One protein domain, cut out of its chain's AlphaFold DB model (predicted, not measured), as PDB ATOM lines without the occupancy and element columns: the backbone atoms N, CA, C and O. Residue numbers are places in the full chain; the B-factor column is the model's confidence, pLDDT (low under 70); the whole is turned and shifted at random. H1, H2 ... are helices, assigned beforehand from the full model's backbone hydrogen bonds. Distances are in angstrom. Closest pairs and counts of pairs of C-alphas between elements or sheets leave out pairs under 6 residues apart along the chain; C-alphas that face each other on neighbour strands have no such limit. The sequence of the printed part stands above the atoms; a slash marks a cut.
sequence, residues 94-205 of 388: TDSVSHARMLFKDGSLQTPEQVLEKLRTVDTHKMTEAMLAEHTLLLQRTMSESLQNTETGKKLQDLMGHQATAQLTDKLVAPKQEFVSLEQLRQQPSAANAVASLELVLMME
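AT A GLANCE: This is residues 94 to 205 of the 388 residues of the protein "Effector protein" of Photorhabdus laumondii subsp. clarkei (UniProt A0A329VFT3). One long helix, H3, makes the core of an elongated domain, and H1, H2, H5 and H7 pack on it, mostly crossed, while H4 lies beyond its last residues and H6 lies off to one side on H2. H1 and H2 pack on H3, with H2 and H3 forming a helical hairpin; H4 makes a corner with H3 at its last residues, and H5 folds back onto H3; H7 crosses H3 and reaches from H2 to H4, and short H6 packs on H2. The printed part has 112 residues with seven named helices, H1 to H7 in chain order, and no named strand; the class is all helix. It is compact, with a radius of gyration of the C-alphas of 13.6 A, yet elongated, spanning 43 by 27 by 24 A.

HOW THE PARTS SIT: Start at H1, residues 96 to 104, and go on to H2, residues 112 to 120: they touch, closest at the C-alphas of Val 97 and Pro 112, 5.9 A apart. Next find H3, residues 129 to 149, the hub, which touches five helices. H2 and H3 are a hairpin at a steep tilt of 36 degrees, only just past shallow; their closest C-alphas, those of Pro 112 and Thr 142, are 5.5 A apart. H1 touches residues 138 to 145 of H3 at a shallow tilt of 31 degrees, opposite ways, closest at the C-alphas of Ser 96 and Thr 142, 5.3 A apart. H4, residues 151 to 160, and H3 only just touch, and only at the corner, with 3 pairs of C-alphas within 8 A; the closest are those of Leu 147 and Gly 153, 5.8 A apart. H5, residues 162 to 172, touches H3 at a steep tilt of 47 degrees, opposite ways, closest at the C-alphas of Ser 144 and Thr 169, 5.0 A apart. H6, residues 182 to 187, touches H2 about perpendicular at 84 degrees, closest at the C-alphas of Arg 120 and Arg 186, 4.8 A apart. H7, residues 191 to 205, touches H3 at a steep tilt of 58 degrees, closest at the C-alphas of Leu 147 and Val 195, 6.4 A apart. H7 also touches H4, closest at the C-alphas of Thr 152 and Met 203, 6.1 A apart. H1 is apart from H7. In H1 to H6 every O i to N i+4 pair is within hydrogen-bond range; in H7, 9 of 11 are.

IN THESE COORDINATES: Find C-alpha 96 at (159.387, 220.385, 208.793), where H1 begins. H3 runs 30.2 A from C-alpha 129 at (166.759, 229.580, 192.487) to C-alpha 149 at (163.814, 219.965, 220.941). H4 is 14.5 A long, H5 15.4 A, and H7 22.0 A, ending at C-alpha 205 at (170.859, 232.847, 226.687).

THE WHOLE: Look for the two C-alphas farthest apart, those of Lys 126 and Leu 159, at 43.6 A. The printed part has no cut and no long link. Mean pLDDT of the printed part is 94.7, and no printed residue is under 70.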
ATOM      1  N   THR A  94     152.373 221.547 208.639       92.81
ATOM      2  CA  THR A  94     152.372 221.757 210.100       92.81
ATOM      3  C   THR A  94     153.755 221.679 210.737       92.81
ATOM      4  O   THR A  94     154.024 222.410 211.684       92.81
ATOM      5  N   ASP A  95     154.657 220.874 210.173       95.50
ATOM      6  CA  ASP A  95     156.032 220.665 210.649       95.50
ATOM      7  C   ASP A  95     157.021 220.480 209.481       95.50
ATOM      8  O   ASP A  95     156.629 220.302 208.318       95.50
ATOM      9  N   SER A  96     158.320 220.553 209.786       97.62
ATOM     10  CA  SER A  96     159.387 220.385 208.793       97.62
ATOM     11  C   SER A  96     159.451 218.970 208.218       97.62
ATOM     12  O   SER A  96     159.798 218.800 207.049       97.62
ATOM     13  N   VAL A  97     159.071 217.952 208.993       98.00
ATOM     14  CA  VAL A  97     159.086 216.547 208.563       98.00
ATOM     15  C   VAL A  97     158.072 216.316 207.448       98.00
ATOM     16  O   VAL A  97     158.407 215.722 206.424       98.00
ATOM     17  N   SER A  98     156.858 216.833 207.598       96.81
ATOM     18  CA  SER A  98     155.787 216.765 206.607       96.81
ATOM     19  C   SER A  98     156.171 217.515 205.332       96.81
ATOM     20  O   SER A  98     156.066 216.960 204.237       96.81
ATOM     21  N   HIS A  99     156.744 218.717 205.465       98.00
ATOM     22  CA  HIS A  99     157.300 219.456 204.325       98.00
ATOM     23  C   HIS A  99     158.377 218.624 203.609       98.00
ATOM     24  O   HIS A  99     158.314 218.421 202.394       98.00
ATOM     25  N   ALA A 100     159.339 218.074 204.348       97.56
ATOM     26  CA  ALA A 100     160.441 217.294 203.798       97.56
ATOM     27  C   ALA A 100     159.984 215.998 203.114       97.56
ATOM     28  O   ALA A 100     160.489 215.667 202.041       97.56
ATOM     29  N   ARG A 101     159.005 215.284 203.686       97.25
ATOM     30  CA  ARG A 101     158.390 214.090 203.081       97.25
ATOM     31  C   ARG A 101     157.835 214.399 201.698       97.25
ATOM     32  O   ARG A 101     158.116 213.658 200.757       97.25
ATOM     33  N   MET A 102     157.127 215.519 201.561       95.75
ATOM     34  CA  MET A 102     156.573 215.979 200.286       95.75
ATOM     35  C   MET A 102     157.671 216.442 199.316       95.75
ATOM     36  O   MET A 102     157.643 216.103 198.133       95.75
ATOM     37  N   LEU A 103     158.660 217.202 199.798       95.38
ATOM     38  CA  LEU A 103     159.736 217.751 198.964       95.38
ATOM     39  C   LEU A 103     160.651 216.646 198.414       95.38
ATOM     40  O   LEU A 103     160.907 216.576 197.207       95.38
ATOM     41  N   PHE A 104     161.119 215.758 199.293       94.25
ATOM     42  CA  PHE A 104     162.052 214.680 198.964       94.25
ATOM     43  C   PHE A 104     161.372 213.394 198.497       94.25
ATOM     44  O   PHE A 104     162.065 212.498 198.012       94.25
ATOM     45  N   LYS A 105     160.037 213.311 198.593       93.75
ATOM     46  CA  LYS A 105     159.241 212.109 198.290       93.75
ATOM     47  C   LYS A 105     159.698 210.906 199.118       93.75
ATOM     48  O   LYS A 105     159.860 209.801 198.604       93.75
ATOM     49  N   ASP A 106     159.966 211.151 200.397       94.19
ATOM     50  CA  ASP A 106     160.623 210.207 201.301       94.19
ATOM     51  C   ASP A 106     159.811 210.026 202.587       94.19
ATOM     52  O   ASP A 106     159.975 210.758 203.561       94.19
ATOM     53  N   GLY A 107     158.919 209.031 202.587       93.00
ATOM     54  CA  GLY A 107     158.055 208.721 203.732       93.00
ATOM     55  C   GLY A 107     158.783 208.118 204.932       93.00
ATOM     56  O   GLY A 107     158.168 207.938 205.981       93.00
ATOM     57  N   SER A 108     160.075 207.797 204.797       95.88
ATOM     58  CA  SER A 108     160.863 207.245 205.899       95.88
ATOM     59  C   SER A 108     161.291 208.307 206.912       95.88
ATOM     60  O   SER A 108     161.533 207.957 208.061       95.88
ATOM     61  N   LEU A 109     161.308 209.589 206.526       96.94
ATOM     62  CA  LEU A 109     161.651 210.708 207.406       96.94
ATOM     63  C   LEU A 109     160.638 210.809 208.552       96.94
ATOM     64  O   LEU A 109     159.446 210.933 208.297       96.94
ATOM     65  N   GLN A 110     161.090 210.746 209.802       95.94
ATOM     66  CA  GLN A 110     160.269 210.810 211.017       95.94
ATOM     67  C   GLN A 110     160.646 211.967 211.944       95.94
ATOM     68  O   GLN A 110     159.802 212.388 212.728       95.94
ATOM     69  N   THR A 111     161.886 212.465 211.887       95.81
ATOM     70  CA  THR A 111     162.368 213.500 212.818       95.81
ATOM     71  C   THR A 111     163.045 214.663 212.087       95.81
ATOM     72  O   THR A 111     163.571 214.459 210.986       95.81
ATOM     73  N   PRO A 112     163.078 215.868 212.687       96.69
ATOM     74  CA  PRO A 112     163.815 217.010 212.144       96.69
ATOM     75  C   PRO A 112     165.297 216.703 211.866       96.69
ATOM     76  O   PRO A 112     165.839 217.100 210.839       96.69
ATOM     77  N   GLU A 113     165.954 215.897 212.699       93.44
ATOM     78  CA  GLU A 113     167.370 215.534 212.527       93.44
ATOM     79  C   GLU A 113     167.587 214.715 211.248       93.44
ATOM     80  O   GLU A 113     168.570 214.918 210.534       93.44
ATOM     81  N   GLN A 114     166.649 213.823 210.913       96.44
ATOM     82  CA  GLN A 114     166.689 213.078 209.652       96.44
ATOM     83  C   GLN A 114     166.487 214.003 208.445       96.44
ATOM     84  O   GLN A 114     167.107 213.799 207.400       96.44
ATOM     85  N   VAL A 115     165.653 215.038 208.586       98.25
ATOM     86  CA  VAL A 115     165.463 216.069 207.556       98.25
ATOM     87  C   VAL A 115     166.739 216.892 207.365       98.25
ATOM     88  O   VAL A 115     167.161 217.094 206.225       98.25
ATOM     89  N   LEU A 116     167.400 217.313 208.449       97.94
ATOM     90  CA  LEU A 116     168.688 218.010 208.381       97.94
ATOM     91  C   LEU A 116     169.759 217.142 207.715       97.94
ATOM     92  O   LEU A 116     170.485 217.623 206.849       97.94
ATOM     93  N   GLU A 117     169.833 215.853 208.045       97.44
ATOM     94  CA  GLU A 117     170.802 214.941 207.426       97.44
ATOM     95  C   GLU A 117     170.530 214.757 205.921       97.44
ATOM     96  O   GLU A 117     171.452 214.713 205.097       97.44
ATOM     97  N   LYS A 118     169.252 214.746 205.525       97.12
ATOM     98  CA  LYS A 118     168.851 214.746 204.114       97.12
ATOM     99  C   LYS A 118     169.259 216.041 203.405       97.12
ATOM    100  O   LYS A 118     169.822 215.983 202.314       97.12
ATOM    101  N   LEU A 119     169.023 217.200 204.023       97.12
ATOM    102  CA  LEU A 119     169.432 218.507 203.498       97.12
ATOM    103  C   LEU A 119     170.955 218.626 203.370       97.12
ATOM    104  O   LEU A 119     171.448 219.171 202.386       97.12
ATOM    105  N   ARG A 120     171.708 218.064 204.319       96.06
ATOM    106  CA  ARG A 120     173.176 218.052 204.314       96.06
ATOM    107  C   ARG A 120     173.759 217.332 203.099       96.06
ATOM    108  O   ARG A 120     174.841 217.665 202.637       96.06
ATOM    109  N   THR A 121     173.055 216.338 202.566       93.19
ATOM    110  CA  THR A 121     173.542 215.508 201.454       93.19
ATOM    111  C   THR A 121     172.949 215.898 200.099       93.19
ATOM    112  O   THR A 121     173.277 215.283 199.083       93.19
ATOM    113  N   VAL A 122     172.097 216.928 200.051       91.75
ATOM    114  CA  VAL A 122     171.431 217.346 198.814       91.75
ATOM    115  C   VAL A 122     172.394 218.080 197.868       91.75
ATOM    116  O   VAL A 122     173.109 219.005 198.264       91.75
ATOM    117  N   ASP A 123     172.389 217.687 196.592       88.44
ATOM    118  CA  ASP A 123     173.173 218.343 195.540       88.44
ATOM    119  C   ASP A 123     172.493 219.645 195.092       88.44
ATOM    120  O   ASP A 123     171.528 219.628 194.324       88.44
ATOM    121  N   THR A 124     172.996 220.789 195.562       87.75
ATOM    122  CA  THR A 124     172.446 222.100 195.182       87.75
ATOM    123  C   THR A 124     172.935 222.622 193.842       87.75
ATOM    124  O   THR A 124     172.337 223.564 193.334       87.75
ATOM    125  N   HIS A 125     173.964 222.034 193.221       84.81
ATOM    126  CA  HIS A 125     174.513 222.546 191.954       84.81
ATOM    127  C   HIS A 125     173.517 222.451 190.794       84.81
ATOM    128  O   HIS A 125     173.661 223.134 189.784       84.81
ATOM    129  N   LYS A 126     172.505 221.589 190.931       85.56
ATOM    130  CA  LYS A 126     171.465 221.348 189.922       85.56
ATOM    131  C   LYS A 126     170.133 222.018 190.261       85.56
ATOM    132  O   LYS A 126     169.144 221.767 189.574       85.56
ATOM    133  N   MET A 127     170.079 222.811 191.329       90.06
ATOM    134  CA  MET A 127     168.848 223.462 191.765       90.06
ATOM    135  C   MET A 127     168.630 224.781 191.035       90.06
ATOM    136  O   MET A 127     169.561 225.550 190.812       90.06
ATOM    137  N   THR A 128     167.372 225.057 190.698       91.00
ATOM    138  CA  THR A 128     166.953 226.412 190.332       91.00
ATOM    139  C   THR A 128     166.920 227.299 191.578       91.00
ATOM    140  O   THR A 128     166.879 226.803 192.706       91.00
ATOM    141  N   GLU A 129     166.876 228.615 191.387       90.19
ATOM    142  CA  GLU A 129     166.759 229.580 192.487       90.19
ATOM    143  C   GLU A 129     165.533 229.310 193.375       90.19
ATOM    144  O   GLU A 129     165.648 229.265 194.597       90.19
ATOM    145  N   ALA A 130     164.376 229.018 192.772       89.00
ATOM    146  CA  ALA A 130     163.155 228.686 193.507       89.00
ATOM    147  C   ALA A 130     163.302 227.407 194.353       89.00
ATOM    148  O   ALA A 130     162.839 227.356 195.493       89.00
ATOM    149  N   MET A 131     163.981 226.384 193.818       90.69
ATOM    150  CA  MET A 131     164.273 225.164 194.573       90.69
ATOM    151  C   MET A 131     165.213 225.462 195.743       90.69
ATOM    152  O   MET A 131     164.966 224.993 196.850       90.69
ATOM    153  N   LEU A 132     166.265 226.250 195.514       93.06
ATOM    154  CA  LEU A 132     167.224 226.626 196.550       93.06
ATOM    155  C   LEU A 132     166.562 227.440 197.672       93.06
ATOM    156  O   LEU A 132     166.829 227.192 198.850       93.06
ATOM    157  N   ALA A 133     165.668 228.365 197.319       93.12
ATOM    158  CA  ALA A 133     164.883 229.136 198.275       93.12
ATOM    159  C   ALA A 133     164.007 228.225 199.151       93.12
ATOM    160  O   ALA A 133     164.021 228.355 200.373       93.12
ATOM    161  N   GLU A 134     163.312 227.247 198.560       95.19
ATOM    162  CA  GLU A 134     162.507 226.292 199.330       95.19
ATOM    163  C   GLU A 134     163.361 225.419 200.266       95.19
ATOM    164  O   GLU A 134     162.997 225.235 201.426       95.19
ATOM    165  N   HIS A 135     164.518 224.927 199.808       96.19
ATOM    166  CA  HIS A 135     165.432 224.152 200.660       96.19
ATOM    167  C   HIS A 135     165.997 224.994 201.806       96.19
ATOM    168  O   HIS A 135     166.194 224.482 202.905       96.19
ATOM    169  N   THR A 136     166.236 226.284 201.567       95.06
ATOM    170  CA  THR A 136     166.696 227.224 202.593       95.06
ATOM    171  C   THR A 136     165.609 227.471 203.641       95.06
ATOM    172  O   THR A 136     165.902 227.437 204.832       95.06
ATOM    173  N   LEU A 137     164.347 227.635 203.228       95.38
ATOM    174  CA  LEU A 137     163.214 227.744 204.155       95.38
ATOM    175  C   LEU A 137     163.024 226.461 204.975       95.38
ATOM    176  O   LEU A 137     162.844 226.531 206.191       95.38
ATOM    177  N   LEU A 138     163.121 225.290 204.334       97.81
ATOM    178  CA  LEU A 138     163.056 224.010 205.037       97.81
ATOM    179  C   LEU A 138     164.210 223.871 206.037       97.81
ATOM    180  O   LEU A 138     163.971 223.459 207.168       97.81
ATOM    181  N   LEU A 139     165.435 224.257 205.668       97.62
ATOM    182  CA  LEU A 139     166.583 224.267 206.576       97.62
ATOM    183  C   LEU A 139     166.318 225.122 207.818       97.62
ATOM    184  O   LEU A 139     166.525 224.647 208.930       97.62
ATOM    185  N   GLN A 140     165.849 226.356 207.636       96.75
ATOM    186  CA  GLN A 140     165.567 227.280 208.738       96.75
ATOM    187  C   GLN A 140     164.536 226.696 209.690       96.75
ATOM    188  O   GLN A 140     164.783 226.576 210.887       96.75
ATOM    189  N   ARG A 141     163.410 226.253 209.133       97.00
ATOM    190  CA  ARG A 141     162.331 225.635 209.893       97.00
ATOM    191  C   ARG A 141     162.812 224.411 210.672       97.00
ATOM    192  O   ARG A 141     162.593 224.325 211.873       97.00
ATOM    193  N   THR A 142     163.505 223.495 209.998       98.19
ATOM    194  CA  THR A 142     163.994 222.252 210.611       98.19
ATOM    195  C   THR A 142     165.019 222.543 211.707       98.19
ATOM    196  O   THR A 142     164.964 221.937 212.769       98.19
ATOM    197  N   MET A 143     165.929 223.497 211.484       98.06
ATOM    198  CA  MET A 143     166.919 223.893 212.485       98.06
ATOM    199  C   MET A 143     166.255 224.536 213.709       98.06
ATOM    200  O   MET A 143     166.628 224.211 214.831       98.06
ATOM    201  N   SER A 144     165.247 225.396 213.514       97.56
ATOM    202  CA  SER A 144     164.463 225.975 214.615       97.56
ATOM    203  C   SER A 144     163.734 224.892 215.417       97.56
ATOM    204  O   SER A 144     163.835 224.865 216.642       97.56
ATOM    205  N   GLU A 145     163.062 223.952 214.742       97.56
ATOM    206  CA  GLU A 145     162.381 222.819 215.382       97.56
ATOM    207  C   GLU A 145     163.369 221.915 216.148       97.56
ATOM    208  O   GLU A 145     163.103 221.545 217.291       97.56
ATOM    209  N   SER A 146     164.538 221.599 215.576       97.88
ATOM    210  CA  SER A 146     165.587 220.834 216.269       97.88
ATOM    211  C   SER A 146     166.134 221.573 217.491       97.88
ATOM    212  O   SER A 146     166.286 220.954 218.542       97.88
ATOM    213  N   LEU A 147     166.378 222.886 217.398       97.88
ATOM    214  CA  LEU A 147     166.846 223.710 218.520       97.88
ATOM    215  C   LEU A 147     165.834 223.756 219.672       97.88
ATOM    216  O   LEU A 147     166.217 223.679 220.834       97.88
ATOM    217  N   GLN A 148     164.539 223.829 219.363       97.25
ATOM    218  CA  GLN A 148     163.482 223.765 220.376       97.25
ATOM    219  C   GLN A 148     163.418 222.399 221.079       97.25
ATOM    220  O   GLN A 148     162.989 222.324 222.230       97.25
ATOM    221  N   ASN A 149     163.850 221.327 220.411       96.19
ATOM    222  CA  ASN A 149     163.814 219.965 220.941       96.19
ATOM    223  C   ASN A 149     165.047 219.573 221.767       96.19
ATOM    224  O   ASN A 149     165.014 218.513 222.409       96.19
ATOM    225  N   THR A 150     166.106 220.390 221.780       97.25
ATOM    226  CA  THR A 150     167.285 220.127 222.613       97.25
ATOM    227  C   THR A 150     166.977 220.292 224.104       97.25
ATOM    228  O   THR A 150     165.904 220.762 224.493       97.25
ATOM    229  N   GLU A 151     167.908 219.880 224.970       97.38
ATOM    230  CA  GLU A 151     167.732 220.031 226.416       97.38
ATOM    231  C   GLU A 151     167.605 221.511 226.798       97.38
ATOM    232  O   GLU A 151     166.660 221.889 227.493       97.38
ATOM    233  N   THR A 152     168.501 222.361 226.294       98.12
ATOM    234  CA  THR A 152     168.441 223.801 226.563       98.12
ATOM    235  C   THR A 152     167.224 224.457 225.912       98.12
ATOM    236  O   THR A 152     166.599 225.318 226.532       98.12
ATOM    237  N   GLY A 153     166.817 224.028 224.711       98.12
ATOM    238  CA  GLY A 153     165.582 224.502 224.083       98.12
ATOM    239  C   GLY A 153     164.352 224.297 224.970       98.12
ATOM    240  O   GLY A 153     163.545 225.214 225.124       98.12
ATOM    241  N   LYS A 154     164.244 223.134 225.623       98.31
ATOM    242  CA  LYS A 154     163.161 222.830 226.574       98.31
ATOM    243  C   LYS A 154     163.246 223.668 227.848       98.31
ATOM    244  O   LYS A 154     162.242 224.245 228.243       98.31
ATOM    245  N   LYS A 155     164.438 223.832 228.432       98.31
ATOM    246  CA  LYS A 155     164.623 224.710 229.605       98.31
ATOM    247  C   LYS A 155     164.222 226.155 229.310       98.31
ATOM    248  O   LYS A 155     163.587 226.805 230.132       98.31
ATOM    249  N   LEU A 156     164.529 226.653 228.113       98.31
ATOM    250  CA  LEU A 156     164.078 227.973 227.681       98.31
ATOM    251  C   LEU A 156     162.551 228.045 227.522       98.31
ATOM    252  O   LEU A 156     161.967 229.067 227.860       98.31
ATOM    253  N   GLN A 157     161.883 226.983 227.056       97.75
ATOM    254  CA  GLN A 157     160.410 226.935 227.042       97.75
ATOM    255  C   GLN A 157     159.823 227.027 228.451       97.75
ATOM    256  O   GLN A 157     158.831 227.728 228.628       97.75
ATOM    257  N   ASP A 158     160.450 226.391 229.441       96.56
ATOM    258  CA  ASP A 158     160.017 226.486 230.838       96.56
ATOM    259  C   ASP A 158     160.228 227.898 231.414       96.56
ATOM    260  O   ASP A 158     159.411 228.372 232.201       96.56
ATOM    261  N   LEU A 159     161.299 228.592 231.004       95.62
ATOM    262  CA  LEU A 159     161.633 229.937 231.490       95.62
ATOM    263  C   LEU A 159     160.807 231.055 230.839       95.62
ATOM    264  O   LEU A 159     160.349 231.958 231.533       95.62
ATOM    265  N   MET A 160     160.645 231.029 229.514       95.56
ATOM    266  CA  MET A 160     160.044 232.132 228.744       95.56
ATOM    267  C   MET A 160     158.798 231.749 227.932       95.56
ATOM    268  O   MET A 160     158.216 232.592 227.245       95.56
ATOM    269  N   GLY A 161     158.374 230.488 227.995       96.31
ATOM    270  CA  GLY A 161     157.212 229.971 227.278       96.31
ATOM    271  C   GLY A 161     157.496 229.582 225.822       96.31
ATOM    272  O   GLY A 161     158.375 230.123 225.148       96.31
ATOM    273  N   HIS A 162     156.681 228.660 225.293       96.06
ATOM    274  CA  HIS A 162     156.833 228.111 223.936       96.06
ATOM    275  C   HIS A 162     156.919 229.175 222.836       96.06
ATOM    276  O   HIS A 162     157.751 229.070 221.935       96.06
ATOM    277  N   GLN A 163     156.070 230.206 222.898       96.44
ATOM    278  CA  GLN A 163     156.022 231.236 221.862       96.44
ATOM    279  C   GLN A 163     157.320 232.052 221.805       96.44
ATOM    280  O   GLN A 163     157.809 232.330 220.711       96.44
ATOM    281  N   ALA A 164     157.879 232.440 222.955       96.62
ATOM    282  CA  ALA A 164     159.116 233.213 222.997       96.62
ATOM    283  C   ALA A 164     160.312 232.361 222.554       96.62
ATOM    284  O   ALA A 164     161.138 232.837 221.775       96.62
ATOM    285  N   THR A 165     160.359 231.084 222.951       97.94
ATOM    286  CA  THR A 165     161.397 230.154 222.485       97.94
ATOM    287  C   THR A 165     161.361 229.964 220.979       97.94
ATOM    288  O   THR A 165     162.402 230.104 220.343       97.94
ATOM    289  N   ALA A 166     160.183 229.730 220.395       97.12
ATOM    290  CA  ALA A 166     160.045 229.605 218.947       97.12
ATOM    291  C   ALA A 166     160.491 230.885 218.223       97.12
ATOM    292  O   ALA A 166     161.258 230.825 217.267       97.12
ATOM    293  N   GLN A 167     160.093 232.064 218.720       96.31
ATOM    294  CA  GLN A 167     160.541 233.338 218.151       96.31
ATOM    295  C   GLN A 167     162.062 233.517 218.238       96.31
ATOM    296  O   GLN A 167     162.668 234.024 217.293       96.31
ATOM    297  N   LEU A 168     162.685 233.119 219.351       96.56
ATOM    298  CA  LEU A 168     164.134 233.189 219.522       96.56
ATOM    299  C   LEU A 168     164.850 232.265 218.531       96.56
ATOM    300  O   LEU A 168     165.740 232.721 217.810       96.56
ATOM    301  N   THR A 169     164.460 230.989 218.460       97.12
ATOM    302  CA  THR A 169     165.101 230.021 217.561       97.12
ATOM    303  C   THR A 169     164.888 230.393 216.097       97.12
ATOM    304  O   THR A 169     165.844 230.352 215.326       97.12
ATOM    305  N   ASP A 170     163.702 230.883 215.723       95.69
ATOM    306  CA  ASP A 170     163.420 231.389 214.374       95.69
ATOM    307  C   ASP A 170     164.306 232.584 214.007       95.69
ATOM    308  O   ASP A 170     164.779 232.695 212.872       95.69
ATOM    309  N   LYS A 171     164.570 233.491 214.958       94.31
ATOM    310  CA  LYS A 171     165.490 234.607 214.724       94.31
ATOM    311  C   LYS A 171     166.923 234.139 214.562       94.31
ATOM    312  O   LYS A 171     167.585 234.645 213.663       94.31
ATOM    313  N   LEU A 172     167.386 233.189 215.373       93.44
ATOM    314  CA  LEU A 172     168.749 232.654 215.286       93.44
ATOM    315  C   LEU A 172     169.034 231.998 213.934       93.44
ATOM    316  O   LEU A 172     170.125 232.156 213.394       93.44
ATOM    317  N   VAL A 173     168.055 231.302 213.362       94.62
ATOM    318  CA  VAL A 173     168.217 230.625 212.067       94.62
ATOM    319  C   VAL A 173     167.878 231.523 210.872       94.62
ATOM    320  O   VAL A 173     168.037 231.104 209.728       94.62
ATOM    321  N   ALA A 174     167.402 232.750 211.099       92.19
ATOM    322  CA  ALA A 174     167.018 233.655 210.024       92.19
ATOM    323  C   ALA A 174     168.224 234.003 209.125       92.19
ATOM    324  O   ALA A 174     169.330 234.191 209.636       92.19
ATOM    325  N   PRO A 175     168.022 234.220 207.805       85.69
ATOM    326  CA  PRO A 175     169.125 234.476 206.872       85.69
ATOM    327  C   PRO A 175     170.031 235.636 207.301       85.69
ATOM    328  O   PRO A 175     171.237 235.596 207.096       85.69
ATOM    329  N   LYS A 176     169.444 236.663 207.929       84.94
ATOM    330  CA  LYS A 176     170.142 237.873 208.383       84.94
ATOM    331  C   LYS A 176     171.170 237.629 209.493       84.94
ATOM    332  O   LYS A 176     171.939 238.536 209.773       84.94
ATOM    333  N   GLN A 177     171.120 236.489 210.183       83.06
ATOM    334  CA  GLN A 177     172.054 236.177 211.269       83.06
ATOM    335  C   GLN A 177     173.272 235.374 210.802       83.06
ATOM    336  O   GLN A 177     174.199 235.198 211.579       83.06
ATOM    337  N   GLU A 178     173.266 234.860 209.566       84.75
ATOM    338  CA  GLU A 178     174.389 234.132 208.945       84.75
ATOM    339  C   GLU A 178     174.903 232.888 209.712       84.75
ATOM    340  O   GLU A 178     175.890 232.271 209.311       84.75
ATOM    341  N   PHE A 179     174.213 232.454 210.776       85.88
ATOM    342  CA  PHE A 179     174.563 231.245 211.532       85.88
ATOM    343  C   PHE A 179     174.218 229.948 210.794       85.88
ATOM    344  O   PHE A 179     174.804 228.903 211.077       85.88
ATOM    345  N   VAL A 180     173.232 229.997 209.893       91.56
ATOM    346  CA  VAL A 180     172.671 228.816 209.235       91.56
ATOM    347  C   VAL A 180     172.586 229.033 207.731       91.56
ATOM    348  O   VAL A 180     171.909 229.936 207.241       91.56
ATOM    349  N   SER A 181     173.217 228.134 206.985       93.62
ATOM    350  CA  SER A 181     173.116 228.025 205.533       93.62
ATOM    351  C   SER A 181     173.297 226.572 205.108       93.62
ATOM    352  O   SER A 181     173.866 225.757 205.842       93.62
ATOM    353  N   LEU A 182     172.826 226.235 203.904       93.75
ATOM    354  CA  LEU A 182     173.008 224.890 203.354       93.75
ATOM    355  C   LEU A 182     174.495 224.535 203.246       93.75
ATOM    356  O   LEU A 182     174.864 223.407 203.542       93.75
ATOM    357  N   GLU A 183     175.345 225.494 202.878       92.06
ATOM    358  CA  GLU A 183     176.787 225.273 202.764       92.06
ATOM    359  C   GLU A 183     177.441 224.993 204.122       92.06
ATOM    360  O   GLU A 183     178.144 223.993 204.260       92.06
ATOM    361  N   GLN A 184     177.140 225.796 205.149       92.81
ATOM    362  CA  GLN A 184     177.618 225.533 206.511       92.81
ATOM    363  C   GLN A 184     177.160 224.159 207.006       92.81
ATOM    364  O   GLN A 184     177.959 223.432 207.590       92.81
ATOM    365  N   LEU A 185     175.907 223.766 206.738       95.38
ATOM    366  CA  LEU A 185     175.403 222.448 207.123       95.38
ATOM    367  C   LEU A 185     176.209 221.317 206.462       95.38
ATOM    368  O   LEU A 185     176.561 220.360 207.147       95.38
ATOM    369  N   ARG A 186     176.550 221.417 205.166       93.31
ATOM    370  CA  ARG A 186     177.360 220.392 204.466       93.31
ATOM    371  C   ARG A 186     178.738 220.192 205.070       93.31
ATOM    372  O   ARG A 186     179.233 219.067 205.078       93.31
ATOM    373  N   GLN A 187     179.346 221.278 205.534       92.81
ATOM    374  CA  GLN A 187     180.682 221.271 206.122       92.81
ATOM    375  C   GLN A 187     180.703 220.621 207.513       92.81
ATOM    376  O   GLN A 187     181.773 220.258 208.002       92.81
ATOM    377  N   GLN A 188     179.540 220.429 208.145       94.19
ATOM    378  CA  GLN A 188     179.444 219.749 209.432       94.19
ATOM    379  C   GLN A 188     179.596 218.225 209.284       94.19
ATOM    380  O   GLN A 188     179.071 217.637 208.331       94.19
ATOM    381  N   PRO A 189     180.242 217.546 210.255       93.69
ATOM    382  CA  PRO A 189     180.367 216.087 210.249       93.69
ATOM    383  C   PRO A 189     179.018 215.353 210.260       93.69
ATOM    384  O   PRO A 189     178.901 214.267 209.699       93.69
ATOM    385  N   SER A 190     178.009 215.940 210.909       94.94
ATOM    386  CA  SER A 190     176.645 215.413 210.996       94.94
ATOM    387  C   SER A 190     175.639 216.544 211.227       94.94
ATOM    388  O   SER A 190     176.016 217.623 211.698       94.94
ATOM    389  N   ALA A 191     174.354 216.291 210.965       93.56
ATOM    390  CA  ALA A 191     173.280 217.207 211.352       93.56
ATOM    391  C   ALA A 191     173.265 217.523 212.861       93.56
ATOM    392  O   ALA A 191     173.057 218.672 213.247       93.56
ATOM    393  N   ALA A 192     173.550 216.535 213.717       94.06
ATOM    394  CA  ALA A 192     173.577 216.723 215.168       94.06
ATOM    395  C   ALA A 192     174.670 217.713 215.604       94.06
ATOM    396  O   ALA A 192     174.439 218.534 216.487       94.06
ATOM    397  N   ASN A 193     175.835 217.698 214.947       94.25
ATOM    398  CA  ASN A 193     176.909 218.660 215.214       94.25
ATOM    399  C   ASN A 193     176.501 220.093 214.845       94.25
ATOM    400  O   ASN A 193     176.878 221.034 215.545       94.25
ATOM    401  N   ALA A 194     175.726 220.262 213.768       93.56
ATOM    402  CA  ALA A 194     175.204 221.567 213.374       93.56
ATOM    403  C   ALA A 194     174.271 222.128 214.460       93.56
ATOM    404  O   ALA A 194     174.467 223.255 214.908       93.56
ATOM    405  N   VAL A 195     173.324 221.311 214.938       96.50
ATOM    406  CA  VAL A 195     172.397 221.686 216.019       96.50
ATOM    407  C   VAL A 195     173.160 222.005 217.305       96.50
ATOM    408  O   VAL A 195     172.976 223.082 217.865       96.50
ATOM    409  N   ALA A 196     174.079 221.130 217.727       95.19
ATOM    410  CA  ALA A 196     174.876 221.321 218.941       95.19
ATOM    411  C   ALA A 196     175.716 222.611 218.911       95.19
ATOM    412  O   ALA A 196     175.881 223.270 219.934       95.19
ATOM    413  N   SER A 197     176.224 223.006 217.739       92.62
ATOM    414  CA  SER A 197     176.998 224.247 217.600       92.62
ATOM    415  C   SER A 197     176.143 225.493 217.851       92.62
ATOM    416  O   SER A 197     176.616 226.444 218.470       92.62
ATOM    417  N   LEU A 198     174.884 225.487 217.399       94.00
ATOM    418  CA  LEU A 198     173.933 226.569 217.668       94.00
ATOM    419  C   LEU A 198     173.343 226.493 219.082       94.00
ATOM    420  O   LEU A 198     173.049 227.534 219.665       94.00
ATOM    421  N   GLU A 199     173.210 225.299 219.664       96.06
ATOM    422  CA  GLU A 199     172.729 225.129 221.040       96.06
ATOM    423  C   GLU A 199     173.606 225.876 222.056       96.06
ATOM    424  O   GLU A 199     173.080 226.435 223.014       96.06
ATOM    425  N   LEU A 200     174.913 226.012 221.806       94.62
ATOM    426  CA  LEU A 200     175.803 226.836 222.637       94.62
ATOM    427  C   LEU A 200     175.311 228.288 222.783       94.62
ATOM    428  O   LEU A 200     175.491 228.900 223.836       94.62
ATOM    429  N   VAL A 201     174.661 228.840 221.754       95.06
ATOM    430  CA  VAL A 201     174.056 230.181 221.802       95.06
ATOM    431  C   VAL A 201     172.845 230.191 222.737       95.06
ATOM    432  O   VAL A 201     172.686 231.125 223.524       95.06
ATOM    433  N   LEU A 202     172.024 229.138 222.702       97.00
ATOM    434  CA  LEU A 202     170.895 228.981 223.619       97.00
ATOM    435  C   LEU A 202     171.358 228.792 225.065       97.00
ATOM    436  O   LEU A 202     170.743 229.348 225.968       97.00
ATOM    437  N   MET A 203     172.457 228.070 225.296       96.62
ATOM    438  CA  MET A 203     173.016 227.876 226.640       96.62
ATOM    439  C   MET A 203     173.491 229.201 227.245       96.62
ATOM    440  O   MET A 203     173.336 229.439 228.444       96.62
ATOM    441  N   MET A 204     174.057 230.085 226.418       95.94
ATOM    442  CA  MET A 204     174.426 231.436 226.846       95.94
ATOM    443  C   MET A 204     173.196 232.285 227.175       95.94
ATOM    444  O   MET A 204     173.211 232.998 228.178       95.94
ATOM    445  N   GLU A 205     172.127 232.180 226.382       96.94
ATOM    446  CA  GLU A 205     170.859 232.847 226.687       96.94
ATOM    447  C   GLU A 205     170.260 232.337 228.002       96.94
ATOM    448  O   GLU A 205     169.958 233.140 228.878       96.94
TER     449      GLU A 205